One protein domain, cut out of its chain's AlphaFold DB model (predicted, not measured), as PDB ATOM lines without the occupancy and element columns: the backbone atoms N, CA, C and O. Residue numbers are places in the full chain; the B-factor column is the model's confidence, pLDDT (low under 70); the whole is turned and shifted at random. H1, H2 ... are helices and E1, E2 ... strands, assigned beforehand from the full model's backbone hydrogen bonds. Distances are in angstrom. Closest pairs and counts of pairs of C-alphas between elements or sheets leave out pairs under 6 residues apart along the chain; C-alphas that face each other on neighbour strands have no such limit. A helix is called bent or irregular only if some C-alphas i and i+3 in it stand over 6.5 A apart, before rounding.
ATOM      1  N   TYR A   3      24.504  46.793  13.347       97.31
ATOM      2  CA  TYR A   3      25.289  47.932  13.809       97.31
ATOM      3  C   TYR A   3      24.943  48.200  15.273       97.31
ATOM      4  O   TYR A   3      23.759  48.233  15.624       97.31
ATOM      5  N   THR A   4      25.937  48.332  16.152       97.12
ATOM      6  CA  THR A   4      25.653  48.525  17.578       97.12
ATOM      7  C   THR A   4      26.774  49.196  18.366       97.12
ATOM      8  O   THR A   4      27.959  48.940  18.154       97.12
ATOM      9  N   PHE A   5      26.367  49.983  19.365       97.56
ATOM     10  CA  PHE A   5      27.224  50.500  20.435       97.56
ATOM     11  C   PHE A   5      27.148  49.657  21.719       97.56
ATOM     12  O   PHE A   5      27.965  49.828  22.620       97.56
ATOM     13  N   ASN A   6      26.183  48.736  21.833       96.94
ATOM     14  CA  ASN A   6      25.942  47.989  23.067       96.94
ATOM     15  C   ASN A   6      27.079  46.986  23.346       96.94
ATOM     16  O   ASN A   6      27.254  46.025  22.599       96.94
ATOM     17  N   ASN A   7      27.811  47.174  24.447       96.31
ATOM     18  CA  ASN A   7      29.003  46.378  24.767       96.31
ATOM     19  C   ASN A   7      28.734  44.879  24.969       96.31
ATOM     20  O   ASN A   7      29.539  44.053  24.535       96.31
ATOM     21  N   ASP A   8      27.610  44.505  25.576       97.19
ATOM     22  CA  ASP A   8      27.274  43.092  25.771       97.19
ATOM     23  C   ASP A   8      26.950  42.418  24.440       97.19
ATOM     24  O   ASP A   8      27.376  41.290  24.174       97.19
ATOM     25  N   LEU A   9      26.241  43.130  23.562       96.31
ATOM     26  CA  LEU A   9      25.967  42.650  22.216       96.31
ATOM     27  C   LEU A   9      27.258  42.530  21.394       96.31
ATOM     28  O   LEU A   9      27.426  41.511  20.727       96.31
ATOM     29  N   LYS A  10      28.196  43.484  21.495       97.00
ATOM     30  CA  LYS A  10      29.521  43.388  20.849       97.00
ATOM     31  C   LYS A  10      30.256  42.111  21.249       97.00
ATOM     32  O   LYS A  10      30.677  41.353  20.379       97.00
ATOM     33  N   LYS A  11      30.360  41.832  22.555       97.69
ATOM     34  CA  LYS A  11      31.030  40.626  23.078       97.69
ATOM     35  C   LYS A  11      30.384  39.346  22.545       97.69
ATOM     36  O   LYS A  11      31.082  38.420  22.133       97.69
ATOM     37  N   ARG A  12      29.049  39.305  22.512       97.31
ATOM     38  CA  ARG A  12      28.291  38.164  21.978       97.31
ATOM     39  C   ARG A  12      28.506  37.979  20.477       97.31
ATOM     40  O   ARG A  12      28.692  36.843  20.046       97.31
ATOM     41  N   LEU A  13      28.509  39.060  19.696       97.50
ATOM     42  CA  LEU A  13      28.779  39.016  18.254       97.50
ATOM     43  C   LEU A  13      30.210  38.558  17.964       97.50
ATOM     44  O   LEU A  13      30.391  37.675  17.133       97.50
ATOM     45  N   ALA A  14      31.199  39.068  18.699       97.81
ATOM     46  CA  ALA A  14      32.593  38.656  18.559       97.81
ATOM     47  C   ALA A  14      32.782  37.158  18.855       97.81
ATOM     48  O   ALA A  14      33.393  36.432  18.069       97.81
ATOM     49  N   ALA A  15      32.200  36.663  19.954       98.25
ATOM     50  CA  ALA A  15      32.245  35.241  20.295       98.25
ATOM     51  C   ALA A  15      31.537  34.367  19.243       98.25
ATOM     52  O   ALA A  15      32.035  33.297  18.886       98.25
ATOM     53  N   PHE A  16      30.393  34.824  18.726       97.75
ATOM     54  CA  PHE A  16      29.642  34.109  17.698       97.75
ATOM     55  C   PHE A  16      30.391  34.071  16.360       97.75
ATOM     56  O   PHE A  16      30.501  32.999  15.770       97.75
ATOM     57  N   ALA A  17      30.968  35.194  15.922       97.62
ATOM     58  CA  ALA A  17      31.782  35.287  14.710       97.62
ATOM     59  C   ALA A  17      33.022  34.388  14.780       97.62
ATOM     60  O   ALA A  17      33.317  33.669  13.831       97.62
ATOM     61  N   LYS A  18      33.703  34.348  15.936       98.06
ATOM     62  CA  LYS A  18      34.845  33.446  16.157       98.06
ATOM     63  C   LYS A  18      34.455  31.971  16.021       98.06
ATOM     64  O   LYS A  18      35.247  31.176  15.528       98.06
ATOM     65  N   LYS A  19      33.259  31.594  16.485       98.19
ATOM     66  CA  LYS A  19      32.780  30.205  16.441       98.19
ATOM     67  C   LYS A  19      32.208  29.812  15.074       98.19
ATOM     68  O   LYS A  19      32.314  28.651  14.695       98.19
ATOM     69  N   TYR A  20      31.600  30.757  14.358       97.75
ATOM     70  CA  TYR A  20      30.904  30.523  13.091       97.75
ATOM     71  C   TYR A  20      31.251  31.609  12.054       97.75
ATOM     72  O   TYR A  20      30.386  32.423  11.706       97.75
ATOM     73  N   PRO A  21      32.496  31.634  11.545       96.56
ATOM     74  CA  PRO A  21      32.978  32.697  10.661       96.56
ATOM     75  C   PRO A  21      32.211  32.777   9.336       96.56
ATOM     76  O   PRO A  21      32.090  33.854   8.764       96.56
ATOM     77  N   ASP A  22      31.625  31.677   8.861       97.31
ATOM     78  CA  ASP A  22      30.818  31.673   7.632       97.31
ATOM     79  C   ASP A  22      29.437  32.315   7.819       97.31
ATOM     80  O   ASP A  22      28.800  32.739   6.855       97.31
ATOM     81  N   LEU A  23      28.960  32.393   9.065       97.50
ATOM     82  CA  LEU A  23      27.619  32.880   9.397       97.50
ATOM     83  C   LEU A  23      27.625  34.311   9.930       97.50
ATOM     84  O   LEU A  23      26.580  34.964   9.900       97.50
ATOM     85  N   CYS A  24      28.756  34.767  10.472       98.12
ATOM     86  CA  CYS A  24      28.901  36.076  11.089       98.12
ATOM     87  C   CYS A  24      30.337  36.590  10.961       98.12
ATOM     88  O   CYS A  24      31.269  35.944  11.436       98.12
ATOM     89  N   LYS A  25      30.507  37.776  10.374       97.88
ATOM     90  CA  LYS A  25      31.807  38.410  10.125       97.88
ATOM     91  C   LYS A  25      31.779  39.859  10.582       97.88
ATOM     92  O   LYS A  25      30.797  40.565  10.357       97.88
ATOM     93  N   LEU A  26      32.855  40.295  11.226       97.81
ATOM     94  CA  LEU A  26      33.069  41.710  11.505       97.81
ATOM     95  C   LEU A  26      33.322  42.423  10.171       97.81
ATOM     96  O   LEU A  26      34.185  42.004   9.407       97.81
ATOM     97  N   SER A  27      32.539  43.460   9.895       97.06
ATOM     98  CA  SER A  27      32.645  44.267   8.678       97.06
ATOM     99  C   SER A  27      33.325  45.605   8.947       97.06
ATOM    100  O   SER A  27      34.109  46.048   8.119       97.06
ATOM    101  N   VAL A  28      33.011  46.250  10.074       97.50
ATOM    102  CA  VAL A  28      33.598  47.532  10.484       97.50
ATOM    103  C   VAL A  28      33.801  47.507  11.992       97.50
ATOM    104  O   VAL A  28      32.874  47.150  12.723       97.50
ATOM    105  N   ASP A  29      34.986  47.904  12.434       95.88
ATOM    106  CA  ASP A  29      35.277  48.257  13.821       95.88
ATOM    107  C   ASP A  29      35.628  49.740  13.851       95.88
ATOM    108  O   ASP A  29      36.667  50.156  13.339       95.88
ATOM    109  N   ASP A  30      34.699  50.542  14.349       95.19
ATOM    110  CA  ASP A  30      34.850  51.981  14.442       95.19
ATOM    111  C   ASP A  30      35.272  52.307  15.870       95.19
ATOM    112  O   ASP A  30      34.436  52.515  16.754       95.19
ATOM    113  N   ALA A  31      36.583  52.268  16.105       92.00
ATOM    114  CA  ALA A  31      37.164  52.509  17.418       92.00
ATOM    115  C   ALA A  31      36.964  53.960  17.888       92.00
ATOM    116  O   ALA A  31      36.819  54.181  19.090       92.00
ATOM    117  N   ASP A  32      36.894  54.917  16.957       94.12
ATOM    118  CA  ASP A  32      36.755  56.345  17.255       94.12
ATOM    119  C   ASP A  32      35.372  56.653  17.833       94.12
ATOM    120  O   ASP A  32      35.246  57.310  18.869       94.12
ATOM    121  N   PHE A  33      34.321  56.123  17.205       92.94
ATOM    122  CA  PHE A  33      32.955  56.247  17.719       92.94
ATOM    123  C   PHE A  33      32.595  55.122  18.701       92.94
ATOM    124  O   PHE A  33      31.574  55.184  19.392       92.94
ATOM    125  N   GLY A  34      33.417  54.078  18.785       94.31
ATOM    126  CA  GLY A  34      33.184  52.897  19.604       94.31
ATOM    127  C   GLY A  34      32.008  52.055  19.106       94.31
ATOM    128  O   GLY A  34      31.268  51.502  19.923       94.31
ATOM    129  N   SER A  35      31.790  51.956  17.796       97.12
ATOM    130  CA  SER A  35      30.721  51.145  17.197       97.12
ATOM    131  C   SER A  35      31.286  49.949  16.436       97.12
ATOM    132  O   SER A  35      32.436  49.953  16.019       97.12
ATOM    133  N   VAL A  36      30.482  48.901  16.258       97.94
ATOM    134  CA  VAL A  36      30.863  47.771  15.398       97.94
ATOM    135  C   VAL A  36      29.732  47.419  14.449       97.94
ATOM    136  O   VAL A  36      28.551  47.502  14.807       97.94
ATOM    137  N   THR A  37      30.109  46.951  13.263       98.19
ATOM    138  CA  THR A  37      29.192  46.408  12.263       98.19
ATOM    139  C   THR A  37      29.547  44.964  11.966       98.19
ATOM    140  O   THR A  37      30.670  44.671  11.569       98.19
ATOM    141  N   TYR A  38      28.573  44.066  12.097       98.19
ATOM    142  CA  TYR A  38      28.703  42.665  11.704       98.19
ATOM    143  C   TYR A  38      27.776  42.335  10.537       98.19
ATOM    144  O   TYR A  38      26.577  42.643  10.556       98.19
ATOM    145  N   GLU A  39      28.308  41.642   9.540       98.06
ATOM    146  CA  GLU A  39      27.497  40.891   8.595       98.06
ATOM    147  C   GLU A  39      27.114  39.564   9.245       98.06
ATOM    148  O   GLU A  39      27.966  38.854   9.763       98.06
ATOM    149  N   ILE A  40      25.822  39.245   9.274       97.31
ATOM    150  CA  ILE A  40      25.308  38.042   9.927       97.31
ATOM    151  C   ILE A  40      24.121  37.497   9.143       97.31
ATOM    152  O   ILE A  40      23.270  38.266   8.676       97.31
ATOM    153  N   GLN A  41      24.042  36.172   9.022       96.81
ATOM    154  CA  GLN A  41      22.884  35.514   8.427       96.81
ATOM    155  C   GLN A  41      21.608  35.849   9.207       96.81
ATOM    156  O   GLN A  41      21.516  35.634  10.417       96.81
ATOM    157  N   LYS A  42      20.577  36.320   8.493       93.75
ATOM    158  CA  LYS A  42      19.309  36.781   9.086       93.75
ATOM    159  C   LYS A  42      18.637  35.716   9.962       93.75
ATOM    160  O   LYS A  42      18.075  36.048  10.995       93.75
ATOM    161  N   SER A  43      18.765  34.435   9.605       95.00
ATOM    162  CA  SER A  43      18.203  33.305  10.359       95.00
ATOM    163  C   SER A  43      18.819  33.103  11.752       95.00
ATOM    164  O   SER A  43      18.328  32.271  12.514       95.00
ATOM    165  N   ARG A  44      19.926  33.787  12.076       95.06
ATOM    166  CA  ARG A  44      20.607  33.730  13.383       95.06
ATOM    167  C   ARG A  44      20.194  34.865  14.320       95.06
ATOM    168  O   ARG A  44      20.643  34.902  15.461       95.06
ATOM    169  N   VAL A  45      19.349  35.784  13.854       93.00
ATOM    170  CA  VAL A  45      18.945  36.977  14.599       93.00
ATOM    171  C   VAL A  45      17.432  36.978  14.751       93.00
ATOM    172  O   VAL A  45      16.699  36.961  13.769       93.00
ATOM    173  N   SER A  46      16.961  37.031  15.994       92.31
ATOM    174  CA  SER A  46      15.555  37.284  16.302       92.31
ATOM    175  C   SER A  46      15.413  38.713  16.814       92.31
ATOM    176  O   SER A  46      16.151  39.129  17.708       92.31
ATOM    177  N   ILE A  47      14.474  39.464  16.242       89.75
ATOM    178  CA  ILE A  47      14.136  40.820  16.674       89.75
ATOM    179  C   ILE A  47      12.744  40.763  17.291       89.75
ATOM    180  O   ILE A  47      11.797  40.298  16.659       89.75
ATOM    181  N   ARG A  48      12.617  41.244  18.529       90.88
ATOM    182  CA  ARG A  48      11.324  41.390  19.198       90.88
ATOM    183  C   ARG A  48      10.875  42.840  19.097       90.88
ATOM    184  O   ARG A  48      11.460  43.711  19.734       90.88
ATOM    185  N   LEU A  49       9.813  43.079  18.335       90.31
ATOM    186  CA  LEU A  49       9.139  44.372  18.296       90.31
ATOM    187  C   LEU A  49       8.133  44.416  19.447       90.31
ATOM    188  O   LEU A  49       7.080  43.787  19.390       90.31
ATOM    189  N   VAL A  50       8.500  45.092  20.534       86.56
ATOM    190  CA  VAL A  50       7.603  45.321  21.674       86.56
ATOM    191  C   VAL A  50       6.989  46.702  21.507       86.56
ATOM    192  O   VAL A  50       7.710  47.657  21.215       86.56
ATOM    193  N   ALA A  51       5.672  46.814  21.695       87.38
ATOM    194  CA  ALA A  51       5.022  48.116  21.750       87.38
ATOM    195  C   ALA A  51       5.715  48.989  22.811       87.38
ATOM    196  O   ALA A  51       6.096  48.473  23.870       87.38
ATOM    197  N   PRO A  52       5.901  50.295  22.558       84.38
ATOM    198  CA  PRO A  52       6.459  51.180  23.566       84.38
ATOM    199  C   PRO A  52       5.634  51.061  24.848       84.38
ATOM    200  O   PRO A  52       4.405  51.011  24.803       84.38
ATOM    201  N   TYR A  53       6.306  50.990  25.999       84.69
ATOM    202  CA  TYR A  53       5.601  50.874  27.272       84.69
ATOM    203  C   TYR A  53       4.595  52.017  27.425       84.69
ATOM    204  O   TYR A  53       4.963  53.178  27.217       84.69
ATOM    205  N   SER A  54       3.359  51.686  27.806       86.94
ATOM    206  CA  SER A  54       2.353  52.677  28.182       86.94
ATOM    207  C   SER A  54       2.813  53.465  29.415       86.94
ATOM    208  O   SER A  54       3.715  53.029  30.142       86.94
ATOM    209  N   ALA A  55       2.218  54.632  29.662       88.75
ATOM    210  CA  ALA A  55       2.571  55.454  30.821       88.75
ATOM    211  C   ALA A  55       2.375  54.680  32.139       88.75
ATOM    212  O   ALA A  55       3.227  54.738  33.027       88.75
ATOM    213  N   GLU A  56       1.321  53.868  32.216       88.75
ATOM    214  CA  GLU A  56       1.001  53.008  33.356       88.75
ATOM    215  C   GLU A  56       2.086  51.945  33.560       88.75
ATOM    216  O   GLU A  56       2.573  51.758  34.674       88.75
ATOM    217  N   ARG A  57       2.544  51.296  32.479       86.56
ATOM    218  CA  ARG A  57       3.638  50.310  32.527       86.56
ATOM    219  C   ARG A  57       4.964  50.939  32.941       86.56
ATOM    220  O   ARG A  57       5.705  50.319  33.701       86.56
ATOM    221  N   ARG A  58       5.273  52.152  32.468       87.44
ATOM    222  CA  ARG A  58       6.479  52.889  32.893       87.44
ATOM    223  C   ARG A  58       6.416  53.240  34.375       87.44
ATOM    224  O   ARG A  58       7.412  53.060  35.069       87.44
ATOM    225  N   LYS A  59       5.256  53.693  34.864       90.31
ATOM    226  CA  LYS A  59       5.044  54.015  36.282       90.31
ATOM    227  C   LYS A  59       5.188  52.773  37.160       90.31
ATOM    228  O   LYS A  59       5.991  52.797  38.084       90.31
ATOM    229  N   ALA A  60       4.521  51.675  36.805       88.50
ATOM    230  CA  ALA A  60       4.623  50.408  37.527       88.50
ATOM    231  C   ALA A  60       6.064  49.868  37.552       88.50
ATOM    232  O   ALA A  60       6.550  49.453  38.599       88.50
ATOM    233  N   ALA A  61       6.783  49.924  36.425       86.62
ATOM    234  CA  ALA A  61       8.191  49.528  36.376       86.62
ATOM    235  C   ALA A  61       9.087  50.444  37.231       86.62
ATOM    236  O   ALA A  61      10.004  49.958  37.887       86.62
ATOM    237  N   SER A  62       8.816  51.755  37.258       86.81
ATOM    238  CA  SER A  62       9.538  52.715  38.102       86.81
ATOM    239  C   SER A  62       9.281  52.479  39.592       86.81
ATOM    240  O   SER A  62      10.225  52.460  40.376       86.81
ATOM    241  N   GLU A  63       8.029  52.256  39.996       90.38
ATOM    242  CA  GLU A  63       7.660  51.926  41.381       90.38
ATOM    243  C   GLU A  63       8.267  50.590  41.823       90.38
ATOM    244  O   GLU A  63       8.821  50.487  42.921       90.38
ATOM    245  N   TYR A  64       8.254  49.592  40.937       86.50
ATOM    246  CA  TYR A  64       8.922  48.315  41.170       86.50
ATOM    247  C   TYR A  64      10.436  48.494  41.339       86.50
ATOM    248  O   TYR A  64      11.018  47.976  42.286       86.50
ATOM    249  N   ALA A  65      11.083  49.295  40.488       86.56
ATOM    250  CA  ALA A  65      12.508  49.594  40.611       86.56
ATOM    251  C   ALA A  65      12.845  50.378  41.893       86.56
ATOM    252  O   ALA A  65      13.877  50.126  42.496       86.56
ATOM    253  N   LYS A  66      11.980  51.280  42.372       85.69
ATOM    254  CA  LYS A  66      12.198  51.974  43.659       85.69
ATOM    255  C   LYS A  66      12.165  51.023  44.856       85.69
ATOM    256  O   LYS A  66      12.842  51.265  45.845       85.69
ATOM    257  N   THR A  67      11.353  49.973  44.772       83.62
ATOM    258  CA  THR A  67      11.130  49.021  45.870       83.62
ATOM    259  C   THR A  67      12.061  47.807  45.808       83.62
ATOM    260  O   THR A  67      12.374  47.234  46.846       83.62
ATOM    261  N   HIS A  68      12.534  47.432  44.613       79.50
ATOM    262  CA  HIS A  68      13.293  46.196  44.369       79.50
ATOM    263  C   HIS A  68      14.600  46.405  43.579       79.50
ATOM    264  O   HIS A  68      15.378  45.465  43.408       79.50
ATOM    265  N   GLY A  69      14.861  47.614  43.077       62.72
ATOM    266  CA  GLY A  69      16.025  47.959  42.261       62.72
ATOM    267  C   GLY A  69      17.290  48.161  43.090       62.72
ATOM    268  O   GLY A  69      17.763  49.278  43.231       62.72
TER     269      GLY A  69
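Overview. This is residues 3 to 69 of the 73 residues of an uncharacterized protein of Eubacterium pyruvativorans (UniProt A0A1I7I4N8). Picture a small head and a distant lone helix: in the head, helix H1 packs over one face of the two-stranded hairpin E1 and E2, and from there an outstretched link, whose residues 45 to 52 stand free, leads to H2 at the far end. This link and H2 make the length of the whole. The printed part has 67 residues with two named helices and two named strands, in the order H1, E1, E2, H2; the class is mixed, helices and strands, and the sheet, in the order E1, E2, is antiparallel. The whole is extended, with a radius of gyration of the C-alphas of 16.9 A, and only just elongated, with spans of 45 by 29 by 19 A.

Along the chain. Start at Tyr 3, whose C-alpha is at (25.289, 47.932, 13.809). Find C-alpha 7 at (29.003, 46.378, 24.767); there H1, residues 7 to 19, begins, and it runs 18.6 A. Next comes E1, residues 24 to 30, which is 17.3 A long. Residues 35 to 40 are E2, 15.9 A long. Read on through residues 41 to 54, which hold no named element, to H2, residues 55 to 68. It is 19.6 A long and ends with C-alpha 68 at (13.293, 46.196, 44.369).

Arrangement. Look first at the hairpin of E1 and E2, antiparallel neighbours with 161 degrees between their directions. Here N 25 and O 39 are 2.8 A apart and N 37 and O 28 are 2.8 A apart, both within hydrogen-bond range. Residues 3 to 4 make a short antiparallel pairing with residues 36 to 37 of E2. Now turn to H1: its closest C-alphas to E1 are those of Ala 17 and Cys 24, 4.7 A apart. Its closest to E2 are those of Lys 10 and Val 36, at 7.1 A. H2 is apart from H1 and from E1. In H1 and H2 every O i to N i+4 pair is within hydrogen-bond range, and neither helix is bent.

Size, cuts and confidence. The two C-alphas farthest apart are those of Asp 22 and Thr 67, at 46.4 A. The printed part has no cut. The links from H1 to E1 and from E1 to E2 are tight, while the 14 residues from E2 to H2 are a long link. Within H2, residues 55 to 60 and 62 to 68 stand free. Read the B-factor column for the model's confidence: the mean pLDDT of the printed part is 93.0, that of H2 is 87, and one residue, Gly 69, is under 70.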